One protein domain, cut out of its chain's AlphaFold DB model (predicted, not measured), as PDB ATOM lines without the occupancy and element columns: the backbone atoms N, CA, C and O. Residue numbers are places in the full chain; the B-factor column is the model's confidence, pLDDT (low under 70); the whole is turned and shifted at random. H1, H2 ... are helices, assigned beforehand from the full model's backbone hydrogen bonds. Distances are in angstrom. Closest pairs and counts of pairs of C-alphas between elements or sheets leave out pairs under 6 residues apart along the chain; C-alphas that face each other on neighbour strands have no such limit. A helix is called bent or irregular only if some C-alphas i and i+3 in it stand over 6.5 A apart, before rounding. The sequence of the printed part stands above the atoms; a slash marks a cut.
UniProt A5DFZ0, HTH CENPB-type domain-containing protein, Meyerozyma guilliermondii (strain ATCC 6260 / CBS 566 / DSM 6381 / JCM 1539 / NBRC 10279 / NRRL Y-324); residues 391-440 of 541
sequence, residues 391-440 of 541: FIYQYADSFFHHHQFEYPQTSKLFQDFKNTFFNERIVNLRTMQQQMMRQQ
ATOM      1  N   PHE A 391     147.897 107.553 185.010       96.94
ATOM      2  CA  PHE A 391     148.574 106.827 186.084       96.94
ATOM      3  C   PHE A 391     148.764 107.705 187.329       96.94
ATOM      4  O   PHE A 391     148.365 107.315 188.430       96.94
ATOM      5  N   ILE A 392     149.302 108.912 187.133       96.19
ATOM      6  CA  ILE A 392     149.567 109.882 188.195       96.19
ATOM      7  C   ILE A 392     148.278 110.213 188.947       96.19
ATOM      8  O   ILE A 392     148.235 110.064 190.164       96.19
ATOM      9  N   TYR A 393     147.218 110.619 188.245       92.81
ATOM     10  CA  TYR A 393     146.008 111.114 188.903       92.81
ATOM     11  C   TYR A 393     145.049 110.027 189.374       92.81
ATOM     12  O   TYR A 393     144.402 110.183 190.408       92.81
ATOM     13  N   GLN A 394     144.906 108.947 188.610       86.12
ATOM     14  CA  GLN A 394     143.893 107.937 188.897       86.12
ATOM     15  C   GLN A 394     144.380 106.890 189.897       86.12
ATOM     16  O   GLN A 394     143.562 106.339 190.630       86.12
ATOM     17  N   TYR A 395     145.688 106.632 189.944       96.00
ATOM     18  CA  TYR A 395     146.253 105.569 190.772       96.00
ATOM     19  C   TYR A 395     147.232 106.122 191.808       96.00
ATOM     20  O   TYR A 395     147.008 105.955 193.008       96.00
ATOM     21  N   ALA A 396     148.286 106.816 191.372       97.00
ATOM     22  CA  ALA A 396     149.379 107.194 192.265       97.00
ATOM     23  C   ALA A 396     148.972 108.261 193.299       97.00
ATOM     24  O   ALA A 396     149.290 108.110 194.477       97.00
ATOM     25  N   ASP A 397     148.217 109.290 192.906       94.62
ATOM     26  CA  ASP A 397     147.804 110.364 193.823       94.62
ATOM     27  C   ASP A 397     146.901 109.831 194.944       94.62
ATOM     28  O   ASP A 397     147.095 110.165 196.110       94.62
ATOM     29  N   SER A 398     145.980 108.914 194.620       93.62
ATOM     30  CA  SER A 398     145.146 108.252 195.628       93.62
ATOM     31  C   SER A 398     145.980 107.384 196.571       93.62
ATOM     32  O   SER A 398     145.809 107.469 197.787       93.62
ATOM     33  N   PHE A 399     146.913 106.592 196.036       98.12
ATOM     34  CA  PHE A 399     147.796 105.746 196.839       98.12
ATOM     35  C   PHE A 399     148.633 106.579 197.822       98.12
ATOM     36  O   PHE A 399     148.569 106.369 199.032       98.12
ATOM     37  N   PHE A 400     149.356 107.590 197.333       97.88
ATOM     38  CA  PHE A 400     150.214 108.418 198.185       97.88
ATOM     39  C   PHE A 400     149.436 109.305 199.156       97.88
ATOM     40  O   PHE A 400     149.994 109.698 200.178       97.88
ATOM     41  N   HIS A 401     148.163 109.595 198.885       95.75
ATOM     42  CA  HIS A 401     147.302 110.293 199.835       95.75
ATOM     43  C   HIS A 401     146.944 109.417 201.044       95.75
ATOM     44  O   HIS A 401     147.039 109.875 202.183       95.75
ATOM     45  N   HIS A 402     146.581 108.150 200.815       97.38
ATOM     46  CA  HIS A 402     146.258 107.213 201.898       97.38
ATOM     47  C   HIS A 402     147.507 106.795 202.684       97.38
ATOM     48  O   HIS A 402     147.456 106.705 203.906       97.38
ATOM     49  N   HIS A 403     148.640 106.623 201.999       97.56
ATOM     50  CA  HIS A 403     149.896 106.170 202.604       97.56
ATOM     51  C   HIS A 403     150.882 107.311 202.917       97.56
ATOM     52  O   HIS A 403     152.080 107.079 203.074       97.56
ATOM     53  N   GLN A 404     150.411 108.559 203.029       96.25
ATOM     54  CA  GLN A 404     151.289 109.716 203.272       96.25
ATOM     55  C   GLN A 404     152.069 109.628 204.594       96.25
ATOM     56  O   GLN A 404     153.186 110.134 204.679       96.25
ATOM     57  N   PHE A 405     151.497 108.976 205.613       97.75
ATOM     58  CA  PHE A 405     152.139 108.785 206.918       97.75
ATOM     59  C   PHE A 405     153.091 107.589 206.936       97.75
ATOM     60  O   PHE A 405     154.093 107.618 207.643       97.75
ATOM     61  N   GLU A 406     152.793 106.559 206.143       97.88
ATOM     62  CA  GLU A 406     153.641 105.374 206.006       97.88
ATOM     63  C   GLU A 406     154.885 105.682 205.167       97.88
ATOM     64  O   GLU A 406     155.974 105.194 205.467       97.88
ATOM     65  N   TYR A 407     154.751 106.551 204.156       97.69
ATOM     66  CA  TYR A 407     155.846 106.909 203.259       97.69
ATOM     67  C   TYR A 407     155.977 108.429 203.028       97.69
ATOM     68  O   TYR A 407     155.784 108.924 201.913       97.69
ATOM     69  N   PRO A 408     156.364 109.212 204.052       94.75
ATOM     70  CA  PRO A 408     156.408 110.673 203.951       94.75
ATOM     71  C   PRO A 408     157.448 111.179 202.939       94.75
ATOM     72  O   PRO A 408     157.210 112.156 202.230       94.75
ATOM     73  N   GLN A 409     158.599 110.505 202.827       97.50
ATOM     74  CA  GLN A 409     159.664 110.906 201.900       97.50
ATOM     75  C   GLN A 409     159.298 110.629 200.437       97.50
ATOM     76  O   GLN A 409     159.484 111.498 199.585       97.50
ATOM     77  N   THR A 410     158.750 109.449 200.131       97.38
ATOM     78  CA  THR A 410     158.337 109.113 198.759       97.38
ATOM     79  C   THR A 410     157.073 109.857 198.356       97.38
ATOM     80  O   THR A 410     156.975 110.252 197.200       97.38
ATOM     81  N   SER A 411     156.153 110.139 199.287       97.56
ATOM     82  CA  SER A 411     155.008 111.015 199.021       97.56
ATOM     83  C   SER A 411     155.471 112.420 198.621       97.56
ATOM     84  O   SER A 411     155.013 112.955 197.611       97.56
ATOM     85  N   LYS A 412     156.466 112.987 199.321       97.06
ATOM     86  CA  LYS A 412     157.080 114.265 198.927       97.06
ATOM     87  C   LYS A 412     157.716 114.194 197.535       97.06
ATOM     88  O   LYS A 412     157.415 115.036 196.693       97.06
ATOM     89  N   LEU A 413     158.533 113.172 197.274       97.62
ATOM     90  CA  LEU A 413     159.166 112.981 195.964       97.62
ATOM     91  C   LEU A 413     158.126 112.823 194.845       97.62
ATOM     92  O   LEU A 413     158.308 113.354 193.753       97.62
ATOM     93  N   PHE A 414     157.019 112.132 195.117       98.12
ATOM     94  CA  PHE A 414     155.914 111.993 194.181       98.12
ATOM     95  C   PHE A 414     155.233 113.337 193.895       98.12
ATOM     96  O   PHE A 414     154.942 113.620 192.737       98.12
ATOM     97  N   GLN A 415     155.019 114.193 194.902       97.19
ATOM     98  CA  GLN A 415     154.489 115.543 194.670       97.19
ATOM     99  C   GLN A 415     155.449 116.391 193.821       97.19
ATOM    100  O   GLN A 415     155.004 117.067 192.893       97.19
ATOM    101  N   ASP A 416     156.755 116.315 194.078       96.31
ATOM    102  CA  ASP A 416     157.771 117.022 193.286       96.31
ATOM    103  C   ASP A 416     157.814 116.512 191.834       96.31
ATOM    104  O   ASP A 416     157.823 117.304 190.886       96.31
ATOM    105  N   PHE A 417     157.764 115.190 191.645       97.88
ATOM    106  CA  PHE A 417     157.640 114.555 190.332       97.88
ATOM    107  C   PHE A 417     156.371 115.015 189.607       97.88
ATOM    108  O   PHE A 417     156.437 115.441 188.454       97.88
ATOM    109  N   LYS A 418     155.226 114.992 190.298       95.25
ATOM    110  CA  LYS A 418     153.929 115.422 189.774       95.25
ATOM    111  C   LYS A 418     153.993 116.870 189.282       95.25
ATOM    112  O   LYS A 418     153.616 117.150 188.148       95.25
ATOM    113  N   ASN A 419     154.530 117.776 190.096       93.50
ATOM    114  CA  ASN A 419     154.681 119.188 189.743       93.50
ATOM    115  C   ASN A 419     155.603 119.387 188.530       93.50
ATOM    116  O   ASN A 419     155.267 120.146 187.620       93.50
ATOM    117  N   THR A 420     156.741 118.690 188.490       96.31
ATOM    118  CA  THR A 420     157.683 118.749 187.361       96.31
ATOM    119  C   THR A 420     157.028 118.264 186.069       96.31
ATOM    120  O   THR A 420     157.095 118.961 185.057       96.31
ATOM    121  N   PHE A 421     156.315 117.135 186.123       96.81
ATOM    122  CA  PHE A 421     155.575 116.594 184.983       96.81
ATOM    123  C   PHE A 421     154.543 117.597 184.442       96.81
ATOM    124  O   PHE A 421     154.473 117.811 183.233       96.81
ATOM    125  N   PHE A 422     153.783 118.279 185.309       92.81
ATOM    126  CA  PHE A 422     152.822 119.298 184.861       92.81
ATOM    127  C   PHE A 422     153.480 120.520 184.244       92.81
ATOM    128  O   PHE A 422     153.017 121.005 183.210       92.81
ATOM    129  N   ASN A 423     154.563 121.008 184.837       91.25
ATOM    130  CA  ASN A 423     155.286 122.145 184.284       91.25
ATOM    131  C   ASN A 423     155.825 121.820 182.887       91.25
ATOM    132  O   ASN A 423     155.634 122.605 181.958       91.25
ATOM    133  N   GLU A 424     156.413 120.636 182.712       95.12
ATOM    134  CA  GLU A 424     156.889 120.172 181.410       95.12
ATOM    135  C   GLU A 424     155.737 120.020 180.405       95.12
ATOM    136  O   GLU A 424     155.820 120.499 179.272       95.12
ATOM    137  N   ARG A 425     154.607 119.442 180.831       89.81
ATOM    138  CA  ARG A 425     153.392 119.301 180.014       89.81
ATOM    139  C   ARG A 425     152.887 120.653 179.508       89.81
ATOM    140  O   ARG A 425     152.586 120.789 178.322       89.81
ATOM    141  N   ILE A 426     152.818 121.654 180.385       87.50
ATOM    142  CA  ILE A 426     152.368 123.012 180.049       87.50
ATOM    143  C   ILE A 426     153.342 123.678 179.074       87.50
ATOM    144  O   ILE A 426     152.904 124.295 178.100       87.50
ATOM    145  N   VAL A 427     154.652 123.542 179.300       91.12
ATOM    146  CA  VAL A 427     155.683 124.087 178.403       91.12
ATOM    147  C   VAL A 427     155.588 123.451 177.017       91.12
ATOM    148  O   VAL A 427     155.572 124.174 176.020       91.12
ATOM    149  N   ASN A 428     155.440 122.128 176.936       90.88
ATOM    150  CA  ASN A 428     155.284 121.418 175.668       90.88
ATOM    151  C   ASN A 428     154.009 121.851 174.932       90.88
ATOM    152  O   ASN A 428     154.051 122.133 173.733       90.88
ATOM    153  N   LEU A 429     152.891 121.999 175.650       88.12
ATOM    154  CA  LEU A 429     151.631 122.460 175.066       88.12
ATOM    155  C   LEU A 429     151.739 123.895 174.529       88.12
ATOM    156  O   LEU A 429     151.303 124.176 173.410       88.12
ATOM    157  N   ARG A 430     152.362 124.799 175.294       90.19
ATOM    158  CA  ARG A 430     152.600 126.188 174.873       90.19
ATOM    159  C   ARG A 430     153.532 126.253 173.665       90.19
ATOM    160  O   ARG A 430     153.254 126.998 172.729       90.19
ATOM    161  N   THR A 431     154.598 125.460 173.660       94.94
ATOM    162  CA  THR A 431     155.559 125.399 172.548       94.94
ATOM    163  C   THR A 431     154.879 124.909 171.273       94.94
ATOM    164  O   THR A 431     155.034 125.519 170.215       94.94
ATOM    165  N   MET A 432     154.031 123.881 171.374       93.38
ATOM    166  CA  MET A 432     153.230 123.389 170.250       93.38
ATOM    167  C   MET A 432     152.254 124.455 169.731       93.38
ATOM    168  O   MET A 432     152.127 124.652 168.521       93.38
ATOM    169  N   GLN A 433     151.591 125.191 170.629       90.75
ATOM    170  CA  GLN A 433     150.698 126.287 170.249       90.75
ATOM    171  C   GLN A 433     151.457 127.421 169.542       90.75
ATOM    172  O   GLN A 433     150.997 127.930 168.518       90.75
ATOM    173  N   GLN A 434     152.640 127.782 170.043       94.50
ATOM    174  CA  GLN A 434     153.498 128.797 169.434       94.50
ATOM    175  C   GLN A 434     153.987 128.357 168.048       94.50
ATOM    176  O   GLN A 434     153.980 129.150 167.105       94.50
ATOM    177  N   GLN A 435     154.343 127.080 167.886       95.75
ATOM    178  CA  GLN A 435     154.726 126.514 166.596       95.75
ATOM    179  C   GLN A 435     153.563 126.544 165.596       95.75
ATOM    180  O   GLN A 435     153.752 126.945 164.446       95.75
ATOM    181  N   MET A 436     152.354 126.188 166.036       93.00
ATOM    182  CA  MET A 436     151.151 126.257 165.203       93.00
ATOM    183  C   MET A 436     150.859 127.697 164.763       93.00
ATOM    184  O   MET A 436     150.590 127.944 163.586       93.00
ATOM    185  N   MET A 437     150.977 128.662 165.677       94.88
ATOM    186  CA  MET A 437     150.804 130.083 165.368       94.88
ATOM    187  C   MET A 437     151.854 130.578 164.363       94.88
ATOM    188  O   MET A 437     151.514 131.254 163.391       94.88
ATOM    189  N   ARG A 438     153.122 130.181 164.530       94.88
ATOM    190  CA  ARG A 438     154.204 130.512 163.592       94.88
ATOM    191  C   ARG A 438     153.941 129.941 162.197       94.88
ATOM    192  O   ARG A 438     154.155 130.634 161.203       94.88
ATOM    193  N   GLN A 439     153.433 128.713 162.111       94.75
ATOM    194  CA  GLN A 439     153.078 128.090 160.836       94.75
ATOM    195  C   GLN A 439     151.898 128.809 160.157       94.75
ATOM    196  O   GLN A 439     151.926 129.025 158.945       94.75
ATOM    197  N   GLN A 440     150.895 129.255 160.923       92.88
ATOM    198  CA  GLN A 440     149.796 130.067 160.386       92.88
ATOM    199  C   GLN A 440     150.269 131.429 159.869       92.88
ATOM    200  O   GLN A 440     149.828 131.861 158.802       92.88
TER     201      GLN A 440
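Overview. This is residues 391 to 440 of the 541 residues of the protein "HTH CENPB-type domain-containing protein" of Meyerozyma guilliermondii (strain ATCC 6260 / CBS 566 / DSM 6381 / JCM 1539 / NBRC 10279 / NRRL Y-324) (UniProt A5DFZ0). One long straight helix, H2, makes the length of this rod, and the short helix H1 folds back beside its first part as the short arm of a lopsided helical hairpin. The rest of H2, residues 422 to 440, sticks out free of the body. The printed part has 50 residues with two named helices, H1 then H2, and no named strand; the class is all helix. The whole is extended, with a radius of gyration of the C-alphas of 15.7 A and spans of 52 by 18 by 9 A.

Along the chain. Find C-alpha 408 at (156.408, 110.673, 203.951); from there H2, residues 408 to 440, runs 48.1 A to C-alpha 440 at (149.796, 130.067, 160.386). Then look at C-alpha 391 at (148.574, 106.827, 186.084), where H1, residues 391 to 402, begins; it measures 16.0 A to C-alpha 402. H1 is only just irregular: C-alphas 394 and 397 are 6.7 A apart.

Arrangement. Start on H2 at residues 411 to 418, the part of it that touches H1. The closest C-alphas of the two helices are those of Phe 400 and Ser 411, 5.5 A apart. Their lines stand at a shallow tilt of 26 degrees, and they run opposite ways, a helical hairpin. Along the backbone of H2 you will find every O i to N i+4 pair within hydrogen-bond range; in H1 it is 6 of 8.

Size, cuts and confidence. Look from Glu 406 to Gln 440 for the two C-alphas farthest apart, 52.0 A. Without the free stretch, the body of 31 residues spans 24 by 17 by 8 A. The link from H1 to H2, five residues, is tight. The printed part has no cut. Its mean pLDDT is 94.8, and no printed residue is under 70.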